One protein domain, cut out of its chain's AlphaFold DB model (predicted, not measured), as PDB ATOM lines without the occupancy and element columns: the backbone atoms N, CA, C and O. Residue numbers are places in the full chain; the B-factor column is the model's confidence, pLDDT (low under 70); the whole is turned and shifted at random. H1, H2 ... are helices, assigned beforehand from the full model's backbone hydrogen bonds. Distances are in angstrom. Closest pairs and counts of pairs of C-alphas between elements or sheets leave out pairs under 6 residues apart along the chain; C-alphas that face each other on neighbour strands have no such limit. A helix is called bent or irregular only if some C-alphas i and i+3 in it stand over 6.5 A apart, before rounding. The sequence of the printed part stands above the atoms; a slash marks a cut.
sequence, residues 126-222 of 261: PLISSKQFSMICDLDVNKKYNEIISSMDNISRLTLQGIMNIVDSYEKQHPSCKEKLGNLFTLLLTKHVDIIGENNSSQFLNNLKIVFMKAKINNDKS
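Overview. This is residues 126 to 222 of the 261 residues of a protein of Aphis glycines (UniProt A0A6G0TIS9). A long helix, H6, runs through the domain along its longest axis, and the other helices are set about it. The hairpin of H4 and H5 crosses it on one side, with H5 packed on its first part; short H1 and H3 stand with an end on it on another side, linked by the small helix H2. The turn of the hairpin, residues 172 to 177, sticks out. The printed part has 97 residues with six named helices, H1 to H6 in order along the chain, and no named strand; the class is all helix. The whole is compact, with a radius of gyration of the C-alphas of 12.8 A and spans of 37 by 29 by 26 A.

Arrangement. H6, residues 198 to 219, is the hub and touches three helices. H5, residues 175 to 190, touches it about perpendicular at 84 degrees, through residues 179 to 186 of H5 and 198 to 205 of H6 alone; the closest C-alphas, of Gly 182 and Ser 202, are 4.8 A apart. H5 has a kink of 33 degrees near residue 182. H1, residues 130 to 137, touches H6 about perpendicular at 86 degrees, the closest C-alphas being those of Cys 137 and Phe 204, 5.4 A apart. H3, residues 145 to 150, touches residues 211 to 215 of H6 alone, about perpendicular at 79 degrees, with the C-alphas of Tyr 145 and Val 211 closest at 5.1 A. H1 and H3 only just touch, with 3 pairs of C-alphas within 8 A, the closest those of Gln 132 and Ile 148 at 6.3 A, and run opposite ways at a shallow tilt of 21 degrees. H2, residues 139 to 142, is close to H6 but not clearly touching: the C-alphas of Leu 139 and Asn 207, the closest, are 6.6 A apart. H4, residues 154 to 173, forms a helical hairpin with H5, opposite ways at a shallow tilt of 18 degrees, closest at the C-alphas of Glu 171 and Lys 178, 5.7 A. H4 is close to H6 but not clearly touching, at a steep tilt of 66 degrees, with the C-alphas of Met 164 and Lys 209 closest at 7.4 A. H1 and H4 are apart. Every O i to N i+4 pair is within hydrogen-bond range in H1, H3 and H4, against 10 of 12 in H5 and 15 of 18 in H6; H2 is too short for such a pair.

Along the chain. H6 is 32.5 A long, from C-alpha 198 at (325.113, 193.124, 300.343) to C-alpha 219 at (357.350, 191.761, 304.225). H4 measures 29.0 A and H5 22.9 A. H5 is irregular, with C-alphas 176 and 179 7.5 A apart. H1, which begins at C-alpha 130 at (336.065, 204.796, 302.225), is 10.6 A long, H3 8.7 A and H2 5.1 A.

Size, cuts and confidence. The C-alphas of Gly 197 and Ser 222, the two farthest apart, are 38.5 A apart. The printed part has no cut; its links are tight but for the short one from H5 to H6. The mean pLDDT of the printed part is 82.4, and it is under 70 at residues 192 to 202 and 215 to 222.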
ATOM      1  N   PRO A 126     336.200 205.192 311.573       90.56
ATOM      2  CA  PRO A 126     336.206 203.811 311.097       90.56
ATOM      3  C   PRO A 126     337.646 203.300 310.955       90.56
ATOM      4  O   PRO A 126     338.536 204.047 310.557       90.56
ATOM      5  N   LEU A 127     337.867 202.009 311.219       92.50
ATOM      6  CA  LEU A 127     339.180 201.376 311.021       92.50
ATOM      7  C   LEU A 127     339.561 201.263 309.542       92.50
ATOM      8  O   LEU A 127     340.737 201.152 309.202       92.50
ATOM      9  N   ILE A 128     338.557 201.260 308.666       92.12
ATOM     10  CA  ILE A 128     338.709 201.213 307.220       92.12
ATOM     11  C   ILE A 128     338.029 202.446 306.639       92.12
ATOM     12  O   ILE A 128     336.810 202.596 306.692       92.12
ATOM     13  N   SER A 129     338.832 203.332 306.059       90.50
ATOM     14  CA  SER A 129     338.324 204.488 305.324       90.50
ATOM     15  C   SER A 129     337.609 204.069 304.034       90.50
ATOM     16  O   SER A 129     337.926 203.038 303.440       90.50
ATOM     17  N   SER A 130     336.732 204.938 303.530       86.31
ATOM     18  CA  SER A 130     336.065 204.796 302.225       86.31
ATOM     19  C   SER A 130     337.015 204.409 301.085       86.31
ATOM     20  O   SER A 130     336.793 203.467 300.319       86.31
ATOM     21  N   LYS A 131     338.163 205.095 301.022       88.44
ATOM     22  CA  LYS A 131     339.194 204.844 300.013       88.44
ATOM     23  C   LYS A 131     339.778 203.436 300.136       88.44
ATOM     24  O   LYS A 131     339.972 202.769 299.123       88.44
ATOM     25  N   GLN A 132     340.072 202.991 301.356       90.94
ATOM     26  CA  GLN A 132     340.582 201.640 301.600       90.94
ATOM     27  C   GLN A 132     339.521 200.589 301.277       90.94
ATOM     28  O   GLN A 132     339.851 199.599 300.633       90.94
ATOM     29  N   PHE A 133     338.261 200.824 301.652       89.69
ATOM     30  CA  PHE A 133     337.144 199.939 301.331       89.69
ATOM     31  C   PHE A 133     337.036 199.696 299.822       89.69
ATOM     32  O   PHE A 133     337.125 198.551 299.387       89.69
ATOM     33  N   SER A 134     336.978 200.761 299.013       86.44
ATOM     34  CA  SER A 134     336.954 200.645 297.547       86.44
ATOM     35  C   SER A 134     338.166 199.878 297.007       86.44
ATOM     36  O   SER A 134     338.006 198.961 296.204       86.44
ATOM     37  N   MET A 135     339.378 200.177 297.489       88.38
ATOM     38  CA  MET A 135     340.581 199.453 297.062       88.38
ATOM     39  C   MET A 135     340.537 197.955 297.401       88.38
ATOM     40  O   MET A 135     341.066 197.151 296.630       88.38
ATOM     41  N   ILE A 136     339.938 197.592 298.541       90.56
ATOM     42  CA  ILE A 136     339.775 196.207 299.000       90.56
ATOM     43  C   ILE A 136     338.684 195.491 298.197       90.56
ATOM     44  O   ILE A 136     338.873 194.334 297.829       90.56
ATOM     45  N   CYS A 137     337.569 196.144 297.871       86.12
ATOM     46  CA  CYS A 137     336.545 195.560 296.999       86.12
ATOM     47  C   CYS A 137     337.086 195.317 295.578       86.12
ATOM     48  O   CYS A 137     336.877 194.243 295.022       86.12
ATOM     49  N   ASP A 138     337.890 196.239 295.044       86.56
ATOM     50  CA  ASP A 138     338.489 196.140 293.702       86.56
ATOM     51  C   ASP A 138     339.772 195.284 293.645       86.56
ATOM     52  O   ASP A 138     340.521 195.317 292.657       86.56
ATOM     53  N   LEU A 139     340.073 194.520 294.701       85.44
ATOM     54  CA  LEU A 139     341.341 193.798 294.842       85.44
ATOM     55  C   LEU A 139     341.593 192.792 293.712       85.44
ATOM     56  O   LEU A 139     342.738 192.627 293.281       85.44
ATOM     57  N   ASP A 140     340.534 192.164 293.198       76.88
ATOM     58  CA  ASP A 140     340.605 191.203 292.090       76.88
ATOM     59  C   ASP A 140     341.113 191.843 290.788       76.88
ATOM     60  O   ASP A 140     341.754 191.180 289.966       76.88
ATOM     61  N   VAL A 141     340.892 193.152 290.628       74.31
ATOM     62  CA  VAL A 141     341.325 193.943 289.471       74.31
ATOM     63  C   VAL A 141     342.699 194.561 289.716       74.31
ATOM     64  O   VAL A 141     343.568 194.519 288.845       74.31
ATOM     65  N   ASN A 142     342.909 195.148 290.894       74.25
ATOM     66  CA  ASN A 142     344.062 196.007 291.140       74.25
ATOM     67  C   ASN A 142     345.280 195.259 291.723       74.25
ATOM     68  O   ASN A 142     346.413 195.666 291.469       74.25
ATOM     69  N   LYS A 143     345.079 194.161 292.472       82.56
ATOM     70  CA  LYS A 143     346.118 193.407 293.209       82.56
ATOM     71  C   LYS A 143     347.101 194.293 293.997       82.56
ATOM     72  O   LYS A 143     348.266 193.940 294.188       82.56
ATOM     73  N   LYS A 144     346.648 195.455 294.477       84.38
ATOM     74  CA  LYS A 144     347.462 196.504 295.117       84.38
ATOM     75  C   LYS A 144     347.660 196.280 296.624       84.38
ATOM     76  O   LYS A 144     347.535 197.206 297.420       84.38
ATOM     77  N   TYR A 145     348.012 195.059 297.032       87.94
ATOM     78  CA  TYR A 145     348.100 194.665 298.451       87.94
ATOM     79  C   TYR A 145     348.971 195.616 299.295       87.94
ATOM     80  O   TYR A 145     348.552 196.074 300.357       87.94
ATOM     81  N   ASN A 146     350.165 195.962 298.799       84.06
ATOM     82  CA  ASN A 146     351.106 196.816 299.531       84.06
ATOM     83  C   ASN A 146     350.631 198.272 299.611       84.06
ATOM     84  O   ASN A 146     350.905 198.934 300.605       84.06
ATOM     85  N   GLU A 147     349.930 198.777 298.593       88.69
ATOM     86  CA  GLU A 147     349.393 200.145 298.602       88.69
ATOM     87  C   GLU A 147     348.294 200.271 299.661       88.69
ATOM     88  O   GLU A 147     348.309 201.216 300.446       88.69
ATOM     89  N   ILE A 148     347.412 199.268 299.747       89.88
ATOM     90  CA  ILE A 148     346.358 199.197 300.766       89.88
ATOM     91  C   ILE A 148     346.979 199.201 302.166       89.88
ATOM     92  O   ILE A 148     346.657 200.074 302.969       89.88
ATOM     93  N   ILE A 149     347.928 198.300 302.444       88.12
ATOM     94  CA  ILE A 149     348.580 198.217 303.762       88.12
ATOM     95  C   ILE A 149     349.400 199.463 304.097       88.12
ATOM     96  O   ILE A 149     349.401 199.894 305.246       88.12
ATOM     97  N   SER A 150     350.085 200.060 303.121       87.44
ATOM     98  CA  SER A 150     350.886 201.274 303.351       87.44
ATOM     99  C   SER A 150     350.021 202.511 303.589       87.44
ATOM    100  O   SER A 150     350.518 203.512 304.093       87.44
ATOM    101  N   SER A 151     348.739 202.459 303.214       90.69
ATOM    102  CA  SER A 151     347.780 203.535 303.469       90.69
ATOM    103  C   SER A 151     347.160 203.491 304.869       90.69
ATOM    104  O   SER A 151     346.498 204.450 305.254       90.69
ATOM    105  N   MET A 152     347.329 202.389 305.607       90.44
ATOM    106  CA  MET A 152     346.853 202.242 306.983       90.44
ATOM    107  C   MET A 152     347.934 202.732 307.944       90.44
ATOM    108  O   MET A 152     349.105 202.365 307.798       90.44
ATOM    109  N   ASP A 153     347.559 203.524 308.947       90.88
ATOM    110  CA  ASP A 153     348.472 203.802 310.050       90.88
ATOM    111  C   ASP A 153     348.758 202.515 310.845       90.88
ATOM    112  O   ASP A 153     348.040 201.511 310.761       90.88
ATOM    113  N   ASN A 154     349.851 202.528 311.608       90.00
ATOM    114  CA  ASN A 154     350.315 201.325 312.290       90.00
ATOM    115  C   ASN A 154     349.312 200.807 313.335       90.00
ATOM    116  O   ASN A 154     349.141 199.593 313.438       90.00
ATOM    117  N   ILE A 155     348.648 201.698 314.080       92.38
ATOM    118  CA  ILE A 155     347.736 201.310 315.163       92.38
ATOM    119  C   ILE A 155     346.469 200.699 314.566       92.38
ATOM    120  O   ILE A 155     346.071 199.608 314.978       92.38
ATOM    121  N   SER A 156     345.879 201.332 313.548       93.12
ATOM    122  CA  SER A 156     344.720 200.789 312.831       93.12
ATOM    123  C   SER A 156     345.039 199.448 312.185       93.12
ATOM    124  O   SER A 156     344.252 198.511 312.289       93.12
ATOM    125  N   ARG A 157     346.221 199.308 311.572       92.56
ATOM    126  CA  ARG A 157     346.652 198.049 310.953       92.56
ATOM    127  C   ARG A 157     346.761 196.909 311.966       92.56
ATOM    128  O   ARG A 157     346.251 195.823 311.698       92.56
ATOM    129  N   LEU A 158     347.414 197.141 313.105       91.94
ATOM    130  CA  LEU A 158     347.551 196.134 314.163       91.94
ATOM    131  C   LEU A 158     346.194 195.791 314.780       91.94
ATOM    132  O   LEU A 158     345.870 194.617 314.947       91.94
ATOM    133  N   THR A 159     345.373 196.808 315.036       95.00
ATOM    134  CA  THR A 159     344.000 196.660 315.533       95.00
ATOM    135  C   THR A 159     343.167 195.784 314.598       95.00
ATOM    136  O   THR A 159     342.584 194.791 315.031       95.00
ATOM    137  N   LEU A 160     343.171 196.095 313.298       94.56
ATOM    138  CA  LEU A 160     342.505 195.300 312.268       94.56
ATOM    139  C   LEU A 160     343.022 193.867 312.232       94.56
ATOM    140  O   LEU A 160     342.224 192.943 312.129       94.56
ATOM    141  N   GLN A 161     344.334 193.659 312.337       92.06
ATOM    142  CA  GLN A 161     344.910 192.318 312.350       92.06
ATOM    143  C   GLN A 161     344.429 191.504 313.561       92.06
ATOM    144  O   GLN A 161     344.071 190.340 313.392       92.06
ATOM    145  N   GLY A 162     344.364 192.113 314.750       93.00
ATOM    146  CA  GLY A 162     343.817 191.479 315.953       93.00
ATOM    147  C   GLY A 162     342.348 191.089 315.786       93.00
ATOM    148  O   GLY A 162     341.975 189.946 316.032       93.00
ATOM    149  N   ILE A 163     341.523 191.997 315.260       95.31
ATOM    150  CA  ILE A 163     340.100 191.730 314.990       95.31
ATOM    151  C   ILE A 163     339.941 190.619 313.949       95.31
ATOM    152  O   ILE A 163     339.174 189.678 314.148       95.31
ATOM    153  N   MET A 164     340.690 190.688 312.847       93.62
ATOM    154  CA  MET A 164     340.626 189.679 311.792       93.62
ATOM    155  C   MET A 164     341.095 188.307 312.275       93.62
ATOM    156  O   MET A 164     340.583 187.304 311.783       93.62
ATOM    157  N   ASN A 165     342.013 188.235 313.245       93.38
ATOM    158  CA  ASN A 165     342.407 186.972 313.862       93.38
ATOM    159  C   ASN A 165     341.239 186.310 314.607       93.38
ATOM    160  O   ASN A 165     341.025 185.107 314.448       93.38
ATOM    161  N   ILE A 166     340.455 187.093 315.353       94.12
ATOM    162  CA  ILE A 166     339.251 186.619 316.050       94.12
ATOM    163  C   ILE A 166     338.232 186.101 315.031       94.12
ATOM    164  O   ILE A 166     337.798 184.951 315.113       94.12
ATOM    165  N   VAL A 167     337.890 186.935 314.043       93.31
ATOM    166  CA  VAL A 167     336.864 186.621 313.035       93.31
ATOM    167  C   VAL A 167     337.248 185.390 312.220       93.31
ATOM    168  O   VAL A 167     336.431 184.492 312.040       93.31
ATOM    169  N   ASP A 168     338.493 185.317 311.742       92.12
ATOM    170  CA  ASP A 168     338.965 184.187 310.941       92.12
ATOM    171  C   ASP A 168     339.049 182.890 311.752       92.12
ATOM    172  O   ASP A 168     338.708 181.822 311.243       92.12
ATOM    173  N   SER A 169     339.466 182.967 313.019       93.44
ATOM    174  CA  SER A 169     339.509 181.799 313.902       93.44
ATOM    175  C   SER A 169     338.111 181.270 314.208       93.44
ATOM    176  O   SER A 169     337.897 180.060 314.141       93.44
ATOM    177  N   TYR A 170     337.150 182.156 314.478       93.62
ATOM    178  CA  TYR A 170     335.770 181.763 314.744       93.62
ATOM    179  C   TYR A 170     335.071 181.225 313.482       93.62
ATOM    180  O   TYR A 170     334.468 180.158 313.534       93.62
ATOM    181  N   GLU A 171     335.234 181.871 312.319       92.19
ATOM    182  CA  GLU A 171     334.685 181.387 311.036       92.19
ATOM    183  C   GLU A 171     335.179 179.973 310.688       92.19
ATOM    184  O   GLU A 171     334.422 179.163 310.159       92.19
ATOM    185  N   LYS A 172     336.441 179.646 311.005       92.00
ATOM    186  CA  LYS A 172     336.997 178.299 310.792       92.00
ATOM    187  C   LYS A 172     336.309 177.230 311.637       92.00
ATOM    188  O   LYS A 172     336.178 176.104 311.161       92.00
ATOM    189  N   GLN A 173     335.906 177.561 312.864       93.88
ATOM    190  CA  GLN A 173     335.170 176.638 313.732       93.88
ATOM    191  C   GLN A 173     333.679 176.591 313.382       93.88
ATOM    192  O   GLN A 173     333.074 175.524 313.443       93.88
ATOM    193  N   HIS A 174     333.115 177.715 312.922       91.88
ATOM    194  CA  HIS A 174     331.692 177.869 312.603       91.88
ATOM    195  C   HIS A 174     331.471 178.367 311.164       91.88
ATOM    196  O   HIS A 174     331.028 179.502 310.956       91.88
ATOM    197  N   PRO A 175     331.727 177.537 310.129       90.44
ATOM    198  CA  PRO A 175     331.637 177.972 308.731       90.44
ATOM    199  C   PRO A 175     330.248 178.470 308.313       90.44
ATOM    200  O   PRO A 175     330.132 179.288 307.400       90.44
ATOM    201  N   SER A 176     329.188 177.999 308.978       89.94
ATOM    202  CA  SER A 176     327.808 178.450 308.759       89.94
ATOM    203  C   SER A 176     327.593 179.923 309.122       89.94
ATOM    204  O   SER A 176     326.689 180.551 308.579       89.94
ATOM    205  N   CYS A 177     328.430 180.504 309.987       87.56
ATOM    206  CA  CYS A 177     328.345 181.908 310.390       87.56
ATOM    207  C   CYS A 177     329.041 182.866 309.413       87.56
ATOM    208  O   CYS A 177     328.951 184.079 309.598       87.56
ATOM    209  N   LYS A 178     329.726 182.361 308.377       88.06
ATOM    210  CA  LYS A 178     330.572 183.159 307.476       88.06
ATOM    211  C   LYS A 178     329.886 184.411 306.926       88.06
ATOM    212  O   LYS A 178     330.463 185.493 306.967       88.06
ATOM    213  N   GLU A 179     328.671 184.271 306.407       85.75
ATOM    214  CA  GLU A 179     327.929 185.389 305.816       85.75
ATOM    215  C   GLU A 179     327.535 186.430 306.871       85.75
ATOM    216  O   GLU A 179     327.771 187.623 306.685       85.75
ATOM    217  N   LYS A 180     327.038 185.970 308.025       85.62
ATOM    218  CA  LYS A 180     326.676 186.825 309.164       85.62
ATOM    219  C   LYS A 180     327.879 187.622 309.678       85.62
ATOM    220  O   LYS A 180     327.777 188.833 309.856       85.62
ATOM    221  N   LEU A 181     329.024 186.960 309.862       88.12
ATOM    222  CA  LEU A 181     330.281 187.610 310.250       88.12
ATOM    223  C   LEU A 181     330.741 188.604 309.178       88.12
ATOM    224  O   LEU A 181     331.137 189.718 309.514       88.12
ATOM    225  N   GLY A 182     330.622 188.217 307.902       87.25
ATOM    226  CA  GLY A 182     330.801 189.058 306.717       87.25
ATOM    227  C   GLY A 182     330.107 190.404 306.839       87.25
ATOM    228  O   GLY A 182     330.746 191.457 306.786       87.25
ATOM    229  N   ASN A 183     328.796 190.355 307.041       84.38
ATOM    230  CA  ASN A 183     327.947 191.535 307.099       84.38
ATOM    231  C   ASN A 183     328.246 192.382 308.341       84.38
ATOM    232  O   ASN A 183     328.511 193.576 308.207       84.38
ATOM    233  N   LEU A 184     328.305 191.760 309.524       86.81
ATOM    234  CA  LEU A 184     328.560 192.459 310.784       86.81
ATOM    235  C   LEU A 184     329.920 193.165 310.795       86.81
ATOM    236  O   LEU A 184     330.004 194.355 311.092       86.81
ATOM    237  N   PHE A 185     331.009 192.471 310.465       90.56
ATOM    238  CA  PHE A 185     332.331 193.090 310.553       90.56
ATOM    239  C   PHE A 185     332.601 194.062 309.404       90.56
ATOM    240  O   PHE A 185     333.308 195.041 309.613       90.56
ATOM    241  N   THR A 186     331.989 193.894 308.228       88.75
ATOM    242  CA  THR A 186     332.024 194.962 307.211       88.75
ATOM    243  C   THR A 186     331.384 196.236 307.755       88.75
ATOM    244  O   THR A 186     331.970 197.314 307.640       88.75
ATOM    245  N   LEU A 187     330.224 196.105 308.407       85.81
ATOM    246  CA  LEU A 187     329.504 197.214 309.027       85.81
ATOM    247  C   LEU A 187     330.376 197.956 310.043       85.81
ATOM    248  O   LEU A 187     330.584 199.162 309.926       85.81
ATOM    249  N   LEU A 188     330.919 197.219 311.013       88.69
ATOM    250  CA  LEU A 188     331.671 197.780 312.133       88.69
ATOM    251  C   LEU A 188     332.991 198.417 311.692       88.69
ATOM    252  O   LEU A 188     333.352 199.491 312.168       88.69
ATOM    253  N   LEU A 189     333.713 197.778 310.768       92.19
ATOM    254  CA  LEU A 189     335.027 198.257 310.333       92.19
ATOM    255  C   LEU A 189     334.937 199.507 309.447       92.19
ATOM    256  O   LEU A 189     335.873 200.307 309.435       92.19
ATOM    257  N   THR A 190     333.825 199.682 308.726       88.12
ATOM    258  CA  THR A 190     333.627 200.787 307.768       88.12
ATOM    259  C   THR A 190     332.646 201.855 308.249       88.12
ATOM    260  O   THR A 190     332.552 202.910 307.628       88.12
ATOM    261  N   LYS A 191     331.899 201.594 309.330       81.75
ATOM    262  CA  LYS A 191     330.827 202.450 309.867       81.75
ATOM    263  C   LYS A 191     329.882 203.005 308.806       81.75
ATOM    264  O   LYS A 191     329.584 204.196 308.789       81.75
ATOM    265  N   HIS A 192     329.408 202.140 307.918       66.31
ATOM    266  CA  HIS A 192     328.433 202.489 306.881       66.31
ATOM    267  C   HIS A 192     328.893 203.517 305.838       66.31
ATOM    268  O   HIS A 192     328.058 203.931 305.034       66.31
ATOM    269  N   VAL A 193     330.167 203.937 305.814       57.44
ATOM    270  CA  VAL A 193     330.586 205.059 304.955       57.44
ATOM    271  C   VAL A 193     330.311 204.774 303.469       57.44
ATOM    272  O   VAL A 193     330.000 205.713 302.746       57.44
ATOM    273  N   ASP A 194     330.284 203.503 303.034       52.41
ATOM    274  CA  ASP A 194     330.037 203.135 301.629       52.41
ATOM    275  C   ASP A 194     329.370 201.761 301.430       52.41
ATOM    276  O   ASP A 194     329.794 200.993 300.562       52.41
ATOM    277  N   ILE A 195     328.335 201.390 302.199       56.06
ATOM    278  CA  ILE A 195     327.633 200.113 301.938       56.06
ATOM    279  C   ILE A 195     326.817 200.229 300.644       56.06
ATOM    280  O   ILE A 195     325.618 200.494 300.630       56.06
ATOM    281  N   ILE A 196     327.503 200.020 299.526       51.47
ATOM    282  CA  ILE A 196     326.944 199.858 298.192       51.47
ATOM    283  C   ILE A 196     326.615 198.359 298.053       51.47
ATOM    284  O   ILE A 196     327.327 197.621 297.389       51.47
ATOM    285  N   GLY A 197     325.563 197.888 298.733       53.94
ATOM    286  CA  GLY A 197     324.952 196.556 298.548       53.94
ATOM    287  C   GLY A 197     325.600 195.350 299.257       53.94
ATOM    288  O   GLY A 197     326.813 195.273 299.436       53.94
ATOM    289  N   GLU A 198     324.764 194.362 299.609       52.59
ATOM    290  CA  GLU A 198     325.113 193.124 300.343       52.59
ATOM    291  C   GLU A 198     326.236 192.294 299.691       52.59
ATOM    292  O   GLU A 198     327.074 191.719 300.388       52.59
ATOM    293  N   ASN A 199     326.317 192.277 298.354       54.97
ATOM    294  CA  ASN A 199     327.337 191.512 297.622       54.97
ATOM    295  C   ASN A 199     328.775 191.962 297.927       54.97
ATOM    296  O   ASN A 199     329.698 191.147 297.872       54.97
ATOM    297  N   ASN A 200     328.975 193.232 298.283       66.12
ATOM    298  CA  ASN A 200     330.310 193.771 298.525       66.12
ATOM    299  C   ASN A 200     330.842 193.423 299.923       66.12
ATOM    300  O   ASN A 200     332.056 193.346 300.097       66.12
ATOM    301  N   SER A 201     329.974 193.135 300.900       67.62
ATOM    302  CA  SER A 201     330.367 192.851 302.292       67.62
ATOM    303  C   SER A 201     331.078 191.505 302.449       67.62
ATOM    304  O   SER A 201     332.155 191.411 303.040       67.62
ATOM    305  N   SER A 202     330.521 190.443 301.859       68.06
ATOM    306  CA  SER A 202     331.149 189.114 301.887       68.06
ATOM    307  C   SER A 202     332.471 189.095 301.109       68.06
ATOM    308  O   SER A 202     333.457 188.487 301.540       68.06
ATOM    309  N   GLN A 203     332.539 189.812 299.984       82.75
ATOM    310  CA  GLN A 203     333.778 189.960 299.222       82.75
ATOM    311  C   GLN A 203     334.821 190.774 300.002       82.75
ATOM    312  O   GLN A 203     335.990 190.391 300.035       82.75
ATOM    313  N   PHE A 204     334.400 191.838 300.689       88.06
ATOM    314  CA  PHE A 204     335.274 192.723 301.453       88.06
ATOM    315  C   PHE A 204     336.095 191.982 302.514       88.06
ATOM    316  O   PHE A 204     337.324 192.073 302.484       88.06
ATOM    317  N   LEU A 205     335.472 191.210 303.416       88.50
ATOM    318  CA  LEU A 205     336.233 190.509 304.462       88.50
ATOM    319  C   LEU A 205     337.190 189.463 303.885       88.50
ATOM    320  O   LEU A 205     338.324 189.351 304.350       88.50
ATOM    321  N   ASN A 206     336.769 188.714 302.860       89.25
ATOM    322  CA  ASN A 206     337.651 187.748 302.200       89.25
ATOM    323  C   ASN A 206     338.854 188.456 301.554       89.25
ATOM    324  O   ASN A 206     339.996 188.028 301.732       89.25
ATOM    325  N   ASN A 207     338.622 189.577 300.870       91.44
ATOM    326  CA  ASN A 207     339.680 190.377 300.263       91.44
ATOM    327  C   ASN A 207     340.611 190.979 301.318       91.44
ATOM    328  O   ASN A 207     341.828 190.950 301.143       91.44
ATOM    329  N   LEU A 208     340.077 191.443 302.447       91.25
ATOM    330  CA  LEU A 208     340.871 191.949 303.562       91.25
ATOM    331  C   LEU A 208     341.798 190.866 304.141       91.25
ATOM    332  O   LEU A 208     342.985 191.124 304.348       91.25
ATOM    333  N   LYS A 209     341.311 189.624 304.311       90.25
ATOM    334  CA  LYS A 209     342.157 188.476 304.700       90.25
ATOM    335  C   LYS A 209     343.295 188.250 303.699       90.25
ATOM    336  O   LYS A 209     344.443 188.055 304.099       90.25
ATOM    337  N   ILE A 210     342.998 188.316 302.397       89.94
ATOM    338  CA  ILE A 210     344.005 188.174 301.334       89.94
ATOM    339  C   ILE A 210     345.039 189.302 301.404       89.94
ATOM    340  O   ILE A 210     346.232 189.026 301.278       89.94
ATOM    341  N   VAL A 211     344.612 190.551 301.620       90.38
ATOM    342  CA  VAL A 211     345.509 191.707 301.776       90.38
ATOM    343  C   VAL A 211     346.503 191.461 302.907       90.38
ATOM    344  O   VAL A 211     347.708 191.555 302.668       90.38
ATOM    345  N   PHE A 212     346.034 191.071 304.094       87.50
ATOM    346  CA  PHE A 212     346.915 190.774 305.227       87.50
ATOM    347  C   PHE A 212     347.860 189.599 304.946       87.50
ATOM    348  O   PHE A 212     349.062 189.702 305.193       87.50
ATOM    349  N   MET A 213     347.356 188.511 304.354       84.44
ATOM    350  CA  MET A 213     348.174 187.340 304.024       84.44
ATOM    351  C   MET A 213     349.270 187.663 302.995       84.44
ATOM    352  O   MET A 213     350.417 187.240 303.141       84.44
ATOM    353  N   LYS A 214     348.939 188.409 301.936       82.25
ATOM    354  CA  LYS A 214     349.877 188.737 300.850       82.25
ATOM    355  C   LYS A 214     350.871 189.821 301.238       82.25
ATOM    356  O   LYS A 214     352.031 189.734 300.841       82.25
ATOM    357  N   ALA A 215     350.448 190.803 302.025       68.19
ATOM    358  CA  ALA A 215     351.360 191.804 302.555       68.19
ATOM    359  C   ALA A 215     352.392 191.191 303.513       68.19
ATOM    360  O   ALA A 215     353.552 191.591 303.463       68.19
ATOM    361  N   LYS A 216     352.014 190.167 304.298       62.66
ATOM    362  CA  LYS A 216     352.960 189.401 305.125       62.66
ATOM    363  C   LYS A 216     354.059 188.746 304.276       62.66
ATOM    364  O   LYS A 216     355.231 189.012 304.499       62.66
ATOM    365  N   ILE A 217     353.686 188.010 303.224       57.31
ATOM    366  CA  ILE A 217     354.643 187.316 302.332       57.31
ATOM    367  C   ILE A 217     355.644 188.288 301.677       57.31
ATOM    368  O   ILE A 217     356.800 187.937 301.452       57.31
ATOM    369  N   ASN A 218     355.216 189.514 301.365       51.69
ATOM    370  CA  ASN A 218     356.101 190.532 300.796       51.69
ATOM    371  C   ASN A 218     357.022 191.178 301.844       51.69
ATOM    372  O   ASN A 218     358.132 191.587 301.497       51.69
ATOM    373  N   ASN A 219     356.573 191.255 303.099       49.56
ATOM    374  CA  ASN A 219     357.350 191.761 304.225       49.56
ATOM    375  C   ASN A 219     358.267 190.706 304.851       49.56
ATOM    376  O   ASN A 219     359.223 191.110 305.491       49.56
ATOM    377  N   ASP A 220     358.082 189.404 304.605       41.25
ATOM    378  CA  ASP A 220     358.926 188.300 305.115       41.25
ATOM    379  C   ASP A 220     360.360 188.258 304.515       41.25
ATOM    380  O   ASP A 220     361.087 187.272 304.636       41.25
ATOM    381  N   LYS A 221     360.826 189.358 303.904       42.50
ATOM    382  CA  LYS A 221     362.264 189.704 303.846       42.50
ATOM    383  C   LYS A 221     362.754 190.456 305.098       42.50
ATOM    384  O   LYS A 221     363.943 190.740 305.204       42.50
ATOM    385  N   SER A 222     361.860 190.764 306.030       33.88
ATOM    386  CA  SER A 222     362.095 191.356 307.345       33.88
ATOM    387  C   SER A 222     361.222 190.627 308.368       33.88
ATOM    388  O   SER A 222     360.007 190.561 308.219       33.88
TER     389      SER A 222